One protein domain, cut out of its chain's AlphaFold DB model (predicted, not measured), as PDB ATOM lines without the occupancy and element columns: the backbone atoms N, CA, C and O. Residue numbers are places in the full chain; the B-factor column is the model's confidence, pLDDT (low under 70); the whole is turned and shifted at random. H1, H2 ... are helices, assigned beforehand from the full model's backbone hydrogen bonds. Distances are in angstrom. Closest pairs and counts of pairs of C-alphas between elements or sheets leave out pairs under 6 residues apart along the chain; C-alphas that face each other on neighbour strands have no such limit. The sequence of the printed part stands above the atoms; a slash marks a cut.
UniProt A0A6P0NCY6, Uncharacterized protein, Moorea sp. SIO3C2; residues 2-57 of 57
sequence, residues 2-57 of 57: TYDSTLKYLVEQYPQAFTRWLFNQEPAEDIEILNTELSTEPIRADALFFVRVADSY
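AT A GLANCE: This is residues 2 to 57 of the 57 residues of an uncharacterized protein of Moorea sp. SIO3C2 (UniProt A0A6P0NCY6). You will find little regular structure here: two short helices, H1 and H2, make a corner, and a long stretch with no named element, residues 24 to 57, runs away from H2 and folds back on itself. Residues 39 to 45 of that stretch stick out as a free loop. The printed part has 56 residues with two named helices, H1 then H2, and no named strand; the class is all helix, with 17 residues in named elements. It is loose, with a radius of gyration of the C-alphas of 12.9 A and spans of 37 by 28 by 18 A.

HOW THE PARTS SIT: Start at H1, residues 6 to 13, and go on over a tight link of one residue to H2, residues 15 to 23. The two are close but not clearly touching; look at Val 11 and Phe 18, whose C-alphas, the closest of the two helices, are 6.3 A apart. They stand at a steep tilt of 53 degrees, opposite ways. In H1 and H2 every O i to N i+4 pair is within hydrogen-bond range.

IN THESE COORDINATES: Find C-alpha 6 at (175.846, 196.652, 197.609); from there H1 runs 10.6 A to C-alpha 13. H2 runs 12.0 A from C-alpha 15 to C-alpha 23 at (167.653, 209.783, 188.149).

THE WHOLE: The C-alphas farthest apart are those of Thr 2 and Tyr 57, 44.1 A. The printed part has no cut. Confidence is low, with pLDDT under 70, at residues 55 to 57.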
ATOM      1  N   THR A   2     173.196 187.019 202.727       82.12
ATOM      2  CA  THR A   2     174.402 187.833 202.533       82.12
ATOM      3  C   THR A   2     174.380 188.350 201.105       82.12
ATOM      4  O   THR A   2     174.322 187.550 200.176       82.12
ATOM      5  N   TYR A   3     174.365 189.669 200.944       85.81
ATOM      6  CA  TYR A   3     174.519 190.306 199.643       85.81
ATOM      7  C   TYR A   3     176.005 190.354 199.285       85.81
ATOM      8  O   TYR A   3     176.830 190.745 200.108       85.81
ATOM      9  N   ASP A   4     176.331 189.951 198.066       86.81
ATOM     10  CA  ASP A   4     177.656 190.062 197.450       86.81
ATOM     11  C   ASP A   4     177.858 191.411 196.736       86.81
ATOM     12  O   ASP A   4     178.987 191.853 196.541       86.81
ATOM     13  N   SER A   5     176.757 192.089 196.404       87.19
ATOM     14  CA  SER A   5     176.723 193.405 195.777       87.19
ATOM     15  C   SER A   5     175.911 194.398 196.607       87.19
ATOM     16  O   SER A   5     174.722 194.201 196.876       87.19
ATOM     17  N   THR A   6     176.538 195.522 196.968       90.88
ATOM     18  CA  THR A   6     175.846 196.652 197.609       90.88
ATOM     19  C   THR A   6     174.758 197.222 196.703       90.88
ATOM     20  O   THR A   6     173.702 197.611 197.193       90.88
ATOM     21  N   LEU A   7     174.978 197.226 195.385       89.81
ATOM     22  CA  LEU A   7     173.981 197.680 194.418       89.81
ATOM     23  C   LEU A   7     172.724 196.807 194.481       89.81
ATOM     24  O   LEU A   7     171.619 197.334 194.591       89.81
ATOM     25  N   LYS A   8     172.900 195.480 194.502       89.69
ATOM     26  CA  LYS A   8     171.789 194.526 194.620       89.69
ATOM     27  C   LYS A   8     170.994 194.742 195.907       89.69
ATOM     28  O   LYS A   8     169.770 194.803 195.867       89.69
ATOM     29  N   TYR A   9     171.689 194.930 197.029       92.69
ATOM     30  CA  TYR A   9     171.045 195.242 198.306       92.69
ATOM     31  C   TYR A   9     170.183 196.510 198.229       92.69
ATOM     32  O   TYR A   9     169.023 196.494 198.636       92.69
ATOM     33  N   LEU A  10     170.726 197.605 197.689       93.44
ATOM     34  CA  LEU A  10     170.014 198.884 197.632       93.44
ATOM     35  C   LEU A  10     168.790 198.833 196.711       93.44
ATOM     36  O   LEU A  10     167.745 199.367 197.077       93.44
ATOM     37  N   VAL A  11     168.903 198.178 195.553       91.62
ATOM     38  CA  VAL A  11     167.798 198.058 194.591       91.62
ATOM     39  C   VAL A  11     166.674 197.180 195.141       91.62
ATOM     40  O   VAL A  11     165.511 197.547 195.011       91.62
ATOM     41  N   GLU A  12     166.996 196.057 195.791       91.25
ATOM     42  CA  GLU A  12     165.975 195.160 196.350       91.25
ATOM     43  C   GLU A  12     165.285 195.735 197.592       91.25
ATOM     44  O   GLU A  12     164.079 195.562 197.757       91.25
ATOM     45  N   GLN A  13     166.028 196.404 198.481       94.19
ATOM     46  CA  GLN A  13     165.468 196.904 199.743       94.19
ATOM     47  C   GLN A  13     164.840 198.293 199.613       94.19
ATOM     48  O   GLN A  13     163.896 198.612 200.337       94.19
ATOM     49  N   TYR A  14     165.353 199.129 198.709       93.94
ATOM     50  CA  TYR A  14     164.962 200.534 198.596       93.94
ATOM     51  C   TYR A  14     164.756 200.984 197.137       93.94
ATOM     52  O   TYR A  14     165.295 202.023 196.749       93.94
ATOM     53  N   PRO A  15     163.953 200.279 196.316       90.88
ATOM     54  CA  PRO A  15     163.854 200.536 194.874       90.88
ATOM     55  C   PRO A  15     163.428 201.970 194.538       90.88
ATOM     56  O   PRO A  15     164.048 202.615 193.694       90.88
ATOM     57  N   GLN A  16     162.420 202.514 195.229       91.44
ATOM     58  CA  GLN A  16     161.960 203.889 195.001       91.44
ATOM     59  C   GLN A  16     163.018 204.924 195.391       91.44
ATOM     60  O   GLN A  16     163.338 205.813 194.603       91.44
ATOM     61  N   ALA A  17     163.598 204.802 196.589       93.81
ATOM     62  CA  ALA A  17     164.609 205.746 197.057       93.81
ATOM     63  C   ALA A  17     165.873 205.694 196.187       93.81
ATOM     64  O   ALA A  17     166.427 206.740 195.845       93.81
ATOM     65  N   PHE A  18     166.289 204.493 195.782       92.38
ATOM     66  CA  PHE A  18     167.421 204.293 194.886       92.38
ATOM     67  C   PHE A  18     167.163 204.907 193.505       92.38
ATOM     68  O   PHE A  18     167.999 205.651 193.002       92.38
ATOM     69  N   THR A  19     165.988 204.665 192.920       90.38
ATOM     70  CA  THR A  19     165.617 205.207 191.601       90.38
ATOM     71  C   THR A  19     165.507 206.733 191.634       90.38
ATOM     72  O   THR A  19     166.020 207.404 190.738       90.38
ATOM     73  N   ARG A  20     164.924 207.294 192.704       91.69
ATOM     74  CA  ARG A  20     164.875 208.747 192.927       91.69
ATOM     75  C   ARG A  20     166.275 209.352 193.012       91.69
ATOM     76  O   ARG A  20     166.526 210.379 192.390       91.69
ATOM     77  N   TRP A  21     167.184 208.721 193.757       93.94
ATOM     78  CA  TRP A  21     168.581 209.151 193.856       93.94
ATOM     79  C   TRP A  21     169.310 209.072 192.508       93.94
ATOM     80  O   TRP A  21     169.986 210.025 192.130       93.94
ATOM     81  N   LEU A  22     169.143 207.969 191.772       91.25
ATOM     82  CA  LEU A  22     169.856 207.712 190.521       91.25
ATOM     83  C   LEU A  22     169.466 208.692 189.408       91.25
ATOM     84  O   LEU A  22     170.335 209.203 188.704       91.25
ATOM     85  N   PHE A  23     168.167 208.950 189.242       88.00
ATOM     86  CA  PHE A  23     167.653 209.783 188.149       88.00
ATOM     87  C   PHE A  23     167.343 211.224 188.563       88.00
ATOM     88  O   PHE A  23     167.015 212.040 187.704       88.00
ATOM     89  N   ASN A  24     167.442 211.551 189.856       90.31
ATOM     90  CA  ASN A  24     167.072 212.853 190.417       90.31
ATOM     91  C   ASN A  24     165.657 213.309 189.999       90.31
ATOM     92  O   ASN A  24     165.411 214.483 189.716       90.31
ATOM     93  N   GLN A  25     164.728 212.357 189.935       85.69
ATOM     94  CA  GLN A  25     163.329 212.567 189.572       85.69
ATOM     95  C   GLN A  25     162.435 211.643 190.396       85.69
ATOM     96  O   GLN A  25     162.899 210.624 190.909       85.69
ATOM     97  N   GLU A  26     161.154 211.981 190.505       87.50
ATOM     98  CA  GLU A  26     160.198 211.099 191.163       87.50
ATOM     99  C   GLU A  26     159.985 209.838 190.304       87.50
ATOM    100  O   GLU A  26     159.637 209.966 189.127       87.50
ATOM    101  N   PRO A  27     160.260 208.630 190.830       85.12
ATOM    102  CA  PRO A  27     160.082 207.402 190.070       85.12
ATOM    103  C   PRO A  27     158.598 207.083 189.861       85.12
ATOM    104  O   PRO A  27     157.734 207.567 190.589       85.12
ATOM    105  N   ALA A  28     158.307 206.220 188.885       79.88
ATOM    106  CA  ALA A  28     156.981 205.623 188.765       79.88
ATOM    107  C   ALA A  28     156.634 204.829 190.038       79.88
ATOM    108  O   ALA A  28     157.523 204.272 190.685       79.88
ATOM    109  N   GLU A  29     155.345 204.761 190.380       79.56
ATOM    110  CA  GLU A  29     154.884 203.988 191.542       79.56
ATOM    111  C   GLU A  29     155.190 202.491 191.371       79.56
ATOM    112  O   GLU A  29     155.653 201.840 192.311       79.56
ATOM    113  N   ASP A  30     155.042 201.990 190.143       83.81
ATOM    114  CA  ASP A  30     155.262 200.595 189.772       83.81
ATOM    115  C   ASP A  30     156.693 200.380 189.252       83.81
ATOM    116  O   ASP A  30     156.964 200.430 188.050       83.81
ATOM    117  N   ILE A  31     157.634 200.153 190.172       87.62
ATOM    118  CA  ILE A  31     158.998 199.718 189.837       87.62
ATOM    119  C   ILE A  31     159.039 198.190 189.814       87.62
ATOM    120  O   ILE A  31     158.833 197.540 190.839       87.62
ATOM    121  N   GLU A  32     159.379 197.618 188.662       90.25
ATOM    122  CA  GLU A  32     159.630 196.186 188.517       90.25
ATOM    123  C   GLU A  32     161.131 195.883 188.622       90.25
ATOM    124  O   GLU A  32     161.957 196.488 187.935       90.25
ATOM    125  N   ILE A  33     161.491 194.918 189.472       88.56
ATOM    126  CA  ILE A  33     162.862 194.408 189.577       88.56
ATOM    127  C   ILE A  33     162.986 193.150 188.717       88.56
ATOM    128  O   ILE A  33     162.416 192.104 189.033       88.56
ATOM    129  N   LEU A  34     163.787 193.237 187.656       87.75
ATOM    130  CA  LEU A  34     164.088 192.112 186.775       87.75
ATOM    131  C   LEU A  34     165.265 191.304 187.333       87.75
ATOM    132  O   LEU A  34     166.429 191.660 187.153       87.75
ATOM    133  N   ASN A  35     164.964 190.194 188.006       82.50
ATOM    134  CA  ASN A  35     165.974 189.279 188.538       82.50
ATOM    135  C   ASN A  35     166.480 188.337 187.441       82.50
ATOM    136  O   ASN A  35     166.019 187.202 187.319       82.50
ATOM    137  N   THR A  36     167.415 188.822 186.628       82.56
ATOM    138  CA  THR A  36     168.039 188.043 185.555       82.56
ATOM    139  C   THR A  36     169.543 188.280 185.501       82.56
ATOM    140  O   THR A  36     170.036 189.318 185.943       82.56
ATOM    141  N   GLU A  37     170.282 187.314 184.963       84.94
ATOM    142  CA  GLU A  37     171.712 187.468 184.714       84.94
ATOM    143  C   GLU A  37     171.934 188.332 183.467       84.94
ATOM    144  O   GLU A  37     171.310 188.125 182.423       84.94
ATOM    145  N   LEU A  38     172.836 189.310 183.564       87.56
ATOM    146  CA  LEU A  38     173.236 190.112 182.415       87.56
ATOM    147  C   LEU A  38     174.312 189.376 181.620       87.56
ATOM    148  O   LEU A  38     175.329 188.946 182.168       87.56
ATOM    149  N   SER A  39     174.105 189.272 180.303       88.94
ATOM    150  CA  SER A  39     175.170 188.841 179.401       88.94
ATOM    151  C   SER A  39     176.363 189.774 179.557       88.94
ATOM    152  O   SER A  39     176.225 190.995 179.587       88.94
ATOM    153  N   THR A  40     177.550 189.187 179.627       89.19
ATOM    154  CA  THR A  40     178.791 189.946 179.764       89.19
ATOM    155  C   THR A  40     179.286 190.510 178.428       89.19
ATOM    156  O   THR A  40     180.217 191.318 178.412       89.19
ATOM    157  N   GLU A  41     178.671 190.103 177.315       92.56
ATOM    158  CA  GLU A  41     178.967 190.565 175.960       92.56
ATOM    159  C   GLU A  41     177.721 191.157 175.286       92.56
ATOM    160  O   GLU A  41     176.608 190.668 175.515       92.56
ATOM    161  N   PRO A  42     177.890 192.188 174.433       88.69
ATOM    162  CA  PRO A  42     179.157 192.846 174.073       88.69
ATOM    163  C   PRO A  42     179.679 193.821 175.142       88.69
ATOM    164  O   PRO A  42     180.827 194.253 175.068       88.69
ATOM    165  N   ILE A  43     178.853 194.181 176.126       89.62
ATOM    166  CA  ILE A  43     179.186 195.162 177.159       89.62
ATOM    167  C   ILE A  43     179.051 194.502 178.526       89.62
ATOM    168  O   ILE A  43     178.025 193.911 178.846       89.62
ATOM    169  N   ARG A  44     180.094 194.649 179.344       90.19
ATOM    170  CA  ARG A  44     180.089 194.281 180.760       90.19
ATOM    171  C   ARG A  44     179.351 195.377 181.536       90.19
ATOM    172  O   ARG A  44     179.807 196.519 181.537       90.19
ATOM    173  N   ALA A  45     178.243 195.038 182.184       88.69
ATOM    174  CA  ALA A  45     177.498 195.946 183.050       88.69
ATOM    175  C   ALA A  45     177.094 195.229 184.341       88.69
ATOM    176  O   ALA A  45     176.696 194.067 184.300       88.69
ATOM    177  N   ASP A  46     177.172 195.935 185.470       84.62
ATOM    178  CA  ASP A  46     176.755 195.404 186.775       84.62
ATOM    179  C   ASP A  46     175.228 195.463 186.972       84.62
ATOM    180  O   ASP A  46     174.679 194.721 187.783       84.62
ATOM    181  N   ALA A  47     174.534 196.344 186.239       87.69
ATOM    182  CA  ALA A  47     173.077 196.480 186.250       87.69
ATOM    183  C   ALA A  47     172.546 197.109 184.950       87.69
ATOM    184  O   ALA A  47     173.262 197.835 184.257       87.69
ATOM    185  N   LEU A  48     171.265 196.863 184.651       88.38
ATOM    186  CA  LEU A  48     170.533 197.432 183.520       88.38
ATOM    187  C   LEU A  48     169.206 198.016 184.015       88.38
ATOM    188  O   LEU A  48     168.426 197.319 184.658       88.38
ATOM    189  N   PHE A  49     168.949 199.283 183.692       88.38
ATOM    190  CA  PHE A  49     167.736 199.997 184.090       88.38
ATOM    191  C   PHE A  49     166.960 200.423 182.844       88.38
ATOM    192  O   PHE A  49     167.486 201.151 182.002       88.38
ATOM    193  N   PHE A  50     165.706 199.988 182.735       87.25
ATOM    194  CA  PHE A  50     164.790 200.441 181.689       87.25
ATOM    195  C   PHE A  50     163.959 201.608 182.217       87.25
ATOM    196  O   PHE A  50     163.244 201.466 183.205       87.25
ATOM    197  N   VAL A  51     164.049 202.764 181.559       82.25
ATOM    198  CA  VAL A  51     163.313 203.975 181.943       82.25
ATOM    199  C   VAL A  51     162.407 204.390 180.793       82.25
ATOM    200  O   VAL A  51     162.880 204.614 179.678       82.25
ATOM    201  N   ARG A  52     161.105 204.523 181.058       76.81
ATOM    202  CA  ARG A  52     160.163 205.131 180.112       76.81
ATOM    203  C   ARG A  52     160.246 206.650 180.247       76.81
ATOM    204  O   ARG A  52     159.920 207.185 181.300       76.81
ATOM    205  N   VAL A  53     160.701 207.332 179.196       72.56
ATOM    206  CA  VAL A  53     160.950 208.789 179.210       72.56
ATOM    207  C   VAL A  53     159.796 209.591 178.578       72.56
ATOM    208  O   VAL A  53     159.689 210.791 178.805       72.56
ATOM    209  N   ALA A  54     158.893 208.943 177.836       72.75
ATOM    210  CA  ALA A  54     157.664 209.540 177.307       72.75
ATOM    211  C   ALA A  54     156.615 208.452 177.018       72.75
ATOM    212  O   ALA A  54     156.984 207.307 176.738       72.75
ATOM    213  N   ASP A  55     155.330 208.812 177.055       67.19
ATOM    214  CA  ASP A  55     154.268 207.982 176.484       67.19
ATOM    215  C   ASP A  55     154.267 208.163 174.960       67.19
ATOM    216  O   ASP A  55     154.175 209.281 174.449       67.19
ATOM    217  N   SER A  56     154.410 207.061 174.225       59.44
ATOM    218  CA  SER A  56     154.217 207.050 172.777       59.44
ATOM    219  C   SER A  56     152.716 207.130 172.496       59.44
ATOM    220  O   SER A  56     151.996 206.178 172.798       59.44
ATOM    221  N   TYR A  57     152.256 208.268 171.972       49.59
ATOM    222  CA  TYR A  57     150.898 208.439 171.439       49.59
ATOM    223  C   TYR A  57     150.657 207.582 170.192       49.59
ATOM    224  O   TYR A  57     151.616 207.405 169.402       49.59
TER     225      TYR A  57